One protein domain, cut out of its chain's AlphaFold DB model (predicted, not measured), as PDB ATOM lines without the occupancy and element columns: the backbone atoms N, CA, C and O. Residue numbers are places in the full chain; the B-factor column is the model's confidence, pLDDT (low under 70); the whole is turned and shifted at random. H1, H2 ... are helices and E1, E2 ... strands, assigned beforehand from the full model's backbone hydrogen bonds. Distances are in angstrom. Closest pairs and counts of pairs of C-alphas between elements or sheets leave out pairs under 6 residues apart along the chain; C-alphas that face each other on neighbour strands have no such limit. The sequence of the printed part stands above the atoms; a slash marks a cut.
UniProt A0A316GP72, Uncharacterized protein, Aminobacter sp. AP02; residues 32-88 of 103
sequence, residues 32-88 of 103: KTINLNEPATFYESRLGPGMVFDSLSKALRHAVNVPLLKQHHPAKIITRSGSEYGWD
ATOM      1  N   LYS A  32     112.735  71.473  95.549       64.06
ATOM      2  CA  LYS A  32     112.346  70.434  96.502       64.06
ATOM      3  C   LYS A  32     113.216  69.174  96.458       64.06
ATOM      4  O   LYS A  32     113.227  68.415  97.418       64.06
ATOM      5  N   THR A  33     113.909  68.928  95.351       70.75
ATOM      6  CA  THR A  33     114.802  67.773  95.138       70.75
ATOM      7  C   THR A  33     116.263  68.092  95.445       70.75
ATOM      8  O   THR A  33     117.113  67.205  95.413       70.75
ATOM      9  N   ILE A  34     116.576  69.355  95.751       76.25
ATOM     10  CA  ILE A  34     117.939  69.790  96.038       76.25
ATOM     11  C   ILE A  34     118.338  69.329  97.438       76.25
ATOM     12  O   ILE A  34     117.698  69.654  98.438       76.25
ATOM     13  N   ASN A  35     119.447  68.596  97.515       81.38
ATOM     14  CA  ASN A  35     119.988  68.139  98.782       81.38
ATOM     15  C   ASN A  35     120.749  69.273  99.490       81.38
ATOM     16  O   ASN A  35     121.925  69.524  99.237       81.38
ATOM     17  N   LEU A  36     120.077  69.945 100.427       82.25
ATOM     18  CA  LEU A  36     120.653  71.039 101.220       82.25
ATOM     19  C   LEU A  36     121.777  70.599 102.178       82.25
ATOM     20  O   LEU A  36     122.497  71.453 102.703       82.25
ATOM     21  N   ASN A  37     121.922  69.291 102.413       86.25
ATOM     22  CA  ASN A  37     122.971  68.703 103.251       86.25
ATOM     23  C   ASN A  37     124.205  68.283 102.445       86.25
ATOM     24  O   ASN A  37     125.178  67.806 103.017       86.25
ATOM     25  N   GLU A  38     124.174  68.438 101.122       87.19
ATOM     26  CA  GLU A  38     125.292  68.067 100.268       87.19
ATOM     27  C   GLU A  38     126.444  69.075 100.389       87.19
ATOM     28  O   GLU A  38     126.184  70.280 100.356       87.19
ATOM     29  N   PRO A  39     127.712  68.626 100.458       89.88
ATOM     30  CA  PRO A  39     128.862  69.518 100.428       89.88
ATOM     31  C   PRO A  39     128.871  70.417  99.192       89.88
ATOM     32  O   PRO A  39     128.629  69.966  98.066       89.88
ATOM     33  N   ALA A  40     129.190  71.690  99.404       90.06
ATOM     34  CA  ALA A  40     129.148  72.706  98.365       90.06
ATOM     35  C   ALA A  40     130.311  73.685  98.486       90.06
ATOM     36  O   ALA A  40     130.768  73.995  99.578       90.06
ATOM     37  N   THR A  41     130.785  74.188  97.354       88.62
ATOM     38  CA  THR A  41     131.860  75.175  97.277       88.62
ATOM     39  C   THR A  41     131.293  76.478  96.752       88.62
ATOM     40  O   THR A  41     130.753  76.523  95.651       88.62
ATOM     41  N   PHE A  42     131.411  77.539  97.532       88.44
ATOM     42  CA  PHE A  42     131.057  78.886  97.118       88.44
ATOM     43  C   PHE A  42     132.264  79.564  96.478       88.44
ATOM     44  O   PHE A  42     133.346  79.599  97.054       88.44
ATOM     45  N   TYR A  43     132.069  80.141  95.308       85.81
ATOM     46  CA  TYR A  43     133.054  80.946  94.610       85.81
ATOM     47  C   TYR A  43     132.570  82.389  94.624       85.81
ATOM     48  O   TYR A  43     131.549  82.684  94.013       85.81
ATOM     49  N   GLU A  44     133.305  83.287  95.284       80.00
ATOM     50  CA  GLU A  44     133.047  84.737  95.209       80.00
ATOM     51  C   GLU A  44     133.393  85.303  93.821       80.00
ATOM     52  O   GLU A  44     132.836  86.311  93.396       80.00
ATOM     53  N   SER A  45     134.330  84.670  93.106       74.31
ATOM     54  CA  SER A  45     134.798  85.097  91.786       74.31
ATOM     55  C   SER A  45     135.182  83.911  90.903       74.31
ATOM     56  O   SER A  45     135.602  82.871  91.404       74.31
ATOM     57  N   ARG A  46     135.114  84.080  89.573       67.12
ATOM     58  CA  ARG A  46     135.466  83.048  88.576       67.12
ATOM     59  C   ARG A  46     136.925  82.603  88.666       67.12
ATOM     60  O   ARG A  46     137.238  81.498  88.247       67.12
ATOM     61  N   LEU A  47     137.795  83.480  89.162       65.94
ATOM     62  CA  LEU A  47     139.239  83.257  89.277       65.94
ATOM     63  C   LEU A  47     139.713  83.269  90.740       65.94
ATOM     64  O   LEU A  47     140.912  83.287  90.997       65.94
ATOM     65  N   GLY A  48     138.779  83.319  91.695       69.25
ATOM     66  CA  GLY A  48     139.088  83.373  93.121       69.25
ATOM     67  C   GLY A  48     139.139  81.985  93.765       69.25
ATOM     68  O   GLY A  48     138.577  81.032  93.220       69.25
ATOM     69  N   PRO A  49     139.773  81.861  94.944       76.56
ATOM     70  CA  PRO A  49     139.676  80.648  95.745       76.56
ATOM     71  C   PRO A  49     138.215  80.394  96.136       76.56
ATOM     72  O   PRO A  49     137.512  81.299  96.586       76.56
ATOM     73  N   GLY A  50     137.754  79.158  95.944       83.19
ATOM     74  CA  GLY A  50     136.445  78.714  96.409       83.19
ATOM     75  C   GLY A  50     136.477  78.377  97.899       83.19
ATOM     76  O   GLY A  50     137.424  77.756  98.379       83.19
ATOM     77  N   MET A  51     135.438  78.762  98.631       86.81
ATOM     78  CA  MET A  51     135.231  78.388 100.024       86.81
ATOM     79  C   MET A  51     134.361  77.132 100.087       86.81
ATOM     80  O   MET A  51     133.215  77.136  99.638       86.81
ATOM     81  N   VAL A  52     134.914  76.046 100.624       88.81
ATOM     82  CA  VAL A  52     134.217  74.761 100.753       88.81
ATOM     83  C   VAL A  52     133.387  74.747 102.034       88.81
ATOM     84  O   VAL A  52     133.856  75.147 103.096       88.81
ATOM     85  N   PHE A  53     132.163  74.246 101.930       88.25
ATOM     86  CA  PHE A  53     131.218  74.066 103.021       88.25
ATOM     87  C   PHE A  53     130.773  72.608 103.096       88.25
ATOM     88  O   PHE A  53     130.569  71.952 102.071       88.25
ATOM     89  N   ASP A  54     130.535  72.124 104.317       88.56
ATOM     90  CA  ASP A  54     130.018  70.766 104.552       88.56
ATOM     91  C   ASP A  54     128.620  70.556 103.969       88.56
ATOM     92  O   ASP A  54     128.228  69.426 103.695       88.56
ATOM     93  N   SER A  55     127.855  71.642 103.812       88.44
ATOM     94  CA  SER A  55     126.482  71.602 103.332       88.44
ATOM     95  C   SER A  55     126.126  72.827 102.487       88.44
ATOM     96  O   SER A  55     126.549  73.954 102.763       88.44
ATOM     97  N   LEU A  56     125.283  72.612 101.478       85.88
ATOM     98  CA  LEU A  56     124.745  73.646 100.598       85.88
ATOM     99  C   LEU A  56     123.975  74.707 101.391       85.88
ATOM    100  O   LEU A  56     124.119  75.896 101.136       85.88
ATOM    101  N   SER A  57     123.231  74.298 102.416       86.94
ATOM    102  CA  SER A  57     122.572  75.200 103.368       86.94
ATOM    103  C   SER A  57     123.530  76.202 104.025       86.94
ATOM    104  O   SER A  57     123.211  77.391 104.105       86.94
ATOM    105  N   LYS A  58     124.718  75.761 104.468       88.81
ATOM    106  CA  LYS A  58     125.747  76.657 105.022       88.81
ATOM    107  C   LYS A  58     126.316  77.578 103.943       88.81
ATOM    108  O   LYS A  58     126.461  78.771 104.199       88.81
ATOM    109  N   ALA A  59     126.582  77.048 102.748       88.06
ATOM    110  CA  ALA A  59     127.080  77.837 101.623       88.06
ATOM    111  C   ALA A  59     126.094  78.950 101.218       88.06
ATOM    112  O   ALA A  59     126.502  80.091 101.033       88.06
ATOM    113  N   LEU A  60     124.791  78.650 101.162       86.56
ATOM    114  CA  LEU A  60     123.727  79.619 100.870       86.56
ATOM    115  C   LEU A  60     123.647  80.717 101.935       86.56
ATOM    116  O   LEU A  60     123.610  81.900 101.604       86.56
ATOM    117  N   ARG A  61     123.671  80.339 103.221       87.00
ATOM    118  CA  ARG A  61     123.695  81.295 104.343       87.00
ATOM    119  C   ARG A  61     124.941  82.179 104.318       87.00
ATOM    120  O   ARG A  61     124.867  83.345 104.698       87.00
ATOM    121  N   HIS A  62     126.083  81.645 103.894       85.75
ATOM    122  CA  HIS A  62     127.292  82.441 103.726       85.75
ATOM    123  C   HIS A  62     127.155  83.409 102.551       85.75
ATOM    124  O   HIS A  62     127.395  84.597 102.731       85.75
ATOM    125  N   ALA A  63     126.695  82.929 101.393       82.75
ATOM    126  CA  ALA A  63     126.549  83.724 100.178       82.75
ATOM    127  C   ALA A  63     125.692  84.983 100.399       82.75
ATOM    128  O   ALA A  63     126.096  86.065  99.989       82.75
ATOM    129  N   VAL A  64     124.573  84.886 101.124       80.12
ATOM    130  CA  VAL A  64     123.730  86.059 101.438       80.12
ATOM    131  C   VAL A  64     124.334  87.010 102.476       80.12
ATOM    132  O   VAL A  64     123.956  88.178 102.525       80.12
ATOM    133  N   ASN A  65     125.270  86.530 103.300       81.50
ATOM    134  CA  ASN A  65     126.020  87.355 104.253       81.50
ATOM    135  C   ASN A  65     127.235  88.045 103.610       81.50
ATOM    136  O   ASN A  65     127.863  88.894 104.244       81.50
ATOM    137  N   VAL A  66     127.581  87.707 102.364       73.56
ATOM    138  CA  VAL A  66     128.640  88.398 101.623       73.56
ATOM    139  C   VAL A  66     128.195  89.839 101.336       73.56
ATOM    140  O   VAL A  66     127.073  90.035 100.872       73.56
ATOM    141  N   PRO A  67     129.037  90.866 101.573       68.19
ATOM    142  CA  PRO A  67     128.681  92.261 101.317       68.19
ATOM    143  C   PRO A  67     128.238  92.500  99.869       68.19
ATOM    144  O   PRO A  67     128.888  92.006  98.952       68.19
ATOM    145  N   LEU A  68     127.208  93.328  99.651       63.59
ATOM    146  CA  LEU A  68     126.657  93.692  98.327       63.59
ATOM    147  C   LEU A  68     127.722  94.081  97.282       63.59
ATOM    148  O   LEU A  68     127.604  93.716  96.119       63.59
ATOM    149  N   LEU A  69     128.811  94.729  97.709       60.34
ATOM    150  CA  LEU A  69     129.974  95.078  96.872       60.34
ATOM    151  C   LEU A  69     130.694  93.870  96.242       60.34
ATOM    152  O   LEU A  69     131.477  94.028  95.311       60.34
ATOM    153  N   LYS A  70     130.460  92.668  96.767       61.09
ATOM    154  CA  LYS A  70     130.986  91.383  96.293       61.09
ATOM    155  C   LYS A  70     129.887  90.487  95.708       61.09
ATOM    156  O   LYS A  70     130.205  89.478  95.089       61.09
ATOM    157  N   GLN A  71     128.615  90.882  95.823       62.09
ATOM    158  CA  GLN A  71     127.448  90.204  95.236       62.09
ATOM    159  C   GLN A  71     127.287  90.532  93.736       62.09
ATOM    160  O   GLN A  71     126.182  90.735  93.235       62.09
ATOM    161  N   HIS A  72     128.400  90.633  93.006       59.19
ATOM    162  CA  HIS A  72     128.411  90.887  91.566       59.19
ATOM    163  C   HIS A  72     128.560  89.583  90.760       59.19
ATOM    164  O   HIS A  72     128.684  88.487  91.305       59.19
ATOM    165  N   HIS A  73     128.539  89.730  89.432       56.22
ATOM    166  CA  HIS A  73     128.348  88.710  88.390       56.22
ATOM    167  C   HIS A  73     129.404  87.577  88.231       56.22
ATOM    168  O   HIS A  73     129.442  86.951  87.162       56.22
ATOM    169  N   PRO A  74     130.271  87.262  89.216       69.38
ATOM    170  CA  PRO A  74     130.897  85.939  89.218       69.38
ATOM    171  C   PRO A  74     130.564  85.023  90.407       69.38
ATOM    172  O   PRO A  74     131.079  83.902  90.412       69.38
ATOM    173  N   ALA A  75     129.737  85.443  91.372       78.81
ATOM    174  CA  ALA A  75     129.430  84.605  92.531       78.81
ATOM    175  C   ALA A  75     128.598  83.365  92.149       78.81
ATOM    176  O   ALA A  75     127.542  83.490  91.523       78.81
ATOM    177  N   LYS A  76     129.061  82.167  92.524       87.06
ATOM    178  CA  LYS A  76     128.337  80.907  92.286       87.06
ATOM    179  C   LYS A  76     128.633  79.848  93.337       87.06
ATOM    180  O   LYS A  76     129.717  79.822  93.906       87.06
ATOM    181  N   ILE A  77     127.695  78.938  93.564       87.81
ATOM    182  CA  ILE A  77     127.895  77.756  94.407       87.81
ATOM    183  C   ILE A  77     127.942  76.521  93.518       87.81
ATOM    184  O   ILE A  77     127.095  76.356  92.650       87.81
ATOM    185  N   ILE A  78     128.911  75.640  93.744       87.38
ATOM    186  CA  ILE A  78     129.038  74.359  93.051       87.38
ATOM    187  C   ILE A  78     128.962  73.231  94.075       87.38
ATOM    188  O   ILE A  78     129.778  73.185  94.994       87.38
ATOM    189  N   THR A  79     128.004  72.316  93.949       88.06
ATOM    190  CA  THR A  79     127.925  71.142  94.831       88.06
ATOM    191  C   THR A  79     128.860  70.031  94.382       88.06
ATOM    192  O   THR A  79     129.310  69.995  93.235       88.06
ATOM    193  N   ARG A  80     129.133  69.083  95.280       82.94
ATOM    194  CA  ARG A  80     129.968  67.910  94.991       82.94
ATOM    195  C   ARG A  80     129.447  67.068  93.819       82.94
ATOM    196  O   ARG A  80     130.245  66.492  93.089       82.94
ATOM    197  N   SER A  81     128.136  67.028  93.616       80.81
ATOM    198  CA  SER A  81     127.469  66.352  92.498       80.81
ATOM    199  C   SER A  81     127.620  67.094  91.164       80.81
ATOM    200  O   SER A  81     127.101  66.634  90.154       80.81
ATOM    201  N   GLY A  82     128.291  68.251  91.146       80.19
ATOM    202  CA  GLY A  82     128.469  69.076  89.951       80.19
ATOM    203  C   GLY A  82     127.301  70.026  89.679       80.19
ATOM    204  O   GLY A  82     127.149  70.509  88.562       80.19
ATOM    205  N   SER A  83     126.450  70.294  90.675       83.56
ATOM    206  CA  SER A  83     125.378  71.283  90.535       83.56
ATOM    207  C   SER A  83     125.934  72.687  90.669       83.56
ATOM    208  O   SER A  83     126.427  73.020  91.737       83.56
ATOM    209  N   GLU A  84     125.810  73.516  89.637       87.00
ATOM    210  CA  GLU A  84     126.161  74.936  89.716       87.00
ATOM    211  C   GLU A  84     124.910  75.790  89.963       87.00
ATOM    212  O   GLU A  84     123.873  75.568  89.338       87.00
ATOM    213  N   TYR A  85     125.023  76.762  90.864       84.81
ATOM    214  CA  TYR A  85     123.978  77.712  91.236       84.81
ATOM    215  C   TYR A  85     124.528  79.133  91.133       84.81
ATOM    216  O   TYR A  85     125.501  79.469  91.816       84.81
ATOM    217  N   GLY A  86     123.925  79.951  90.271       85.00
ATOM    218  CA  GLY A  86     124.226  81.374  90.152       85.00
ATOM    219  C   GLY A  86     123.592  82.193  91.274       85.00
ATOM    220  O   GLY A  86     122.928  81.661  92.162       85.00
ATOM    221  N   TRP A  87     123.806  83.509  91.247       82.06
ATOM    222  CA  TRP A  87     123.274  84.411  92.272       82.06
ATOM    223  C   TRP A  87     121.739  84.409  92.336       82.06
ATOM    224  O   TRP A  87     121.170  84.399  93.428       82.06
ATOM    225  N   ASP A  88     121.065  84.361  91.186       81.62
ATOM    226  CA  ASP A  88     119.606  84.268  91.110       81.62
ATOM    227  C   ASP A  88     119.089  82.993  91.791       81.62
ATOM    228  O   ASP A  88     118.207  83.055  92.650       81.62
TER     229      ASP A  88
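Overview. This is residues 32 to 88 of the 103 residues of an uncharacterized protein of Aminobacter sp. AP02 (UniProt A0A316GP72). One helix, H1, packs along one face of a small antiparallel sheet, E2 E1 E3, as two layers with little regular structure. Of 57 printed residues, mixed in class, 22 are in named elements, in the order E1, E2, H1, E3. The whole is compact, radius of gyration of the C-alphas 10.5 A, spanning 30 by 20 by 18 A.

Arrangement. E1, residues 40 to 43, and E2, residues 50 to 53, form a hairpin, N 42 and O 51 within hydrogen-bond range at 2.8 A. H1, residues 56 to 65, is on the sheet over E1, closest C-alphas Ala 40 and Leu 56, 5.0 A; 5 of 6 O i to N i+4 pairs are within range. E3, residues 76 to 79, is antiparallel to E1, N 41 and O 78 at 2.8 A. E2, H1, E3 make a split strand-helix-strand unit, E1 between its strands, crossover right-handed.

Along the chain. E1 begins at C-alpha 40 (129.148, 72.706, 98.365). H1 is 14.2 A long. E3 ends at C-alpha 79 (127.925, 71.142, 94.831).

Size, cuts and confidence. The printed part has no cut and no long link. pLDDT is under 70 at residues 32, 46 to 48 and 67 to 74.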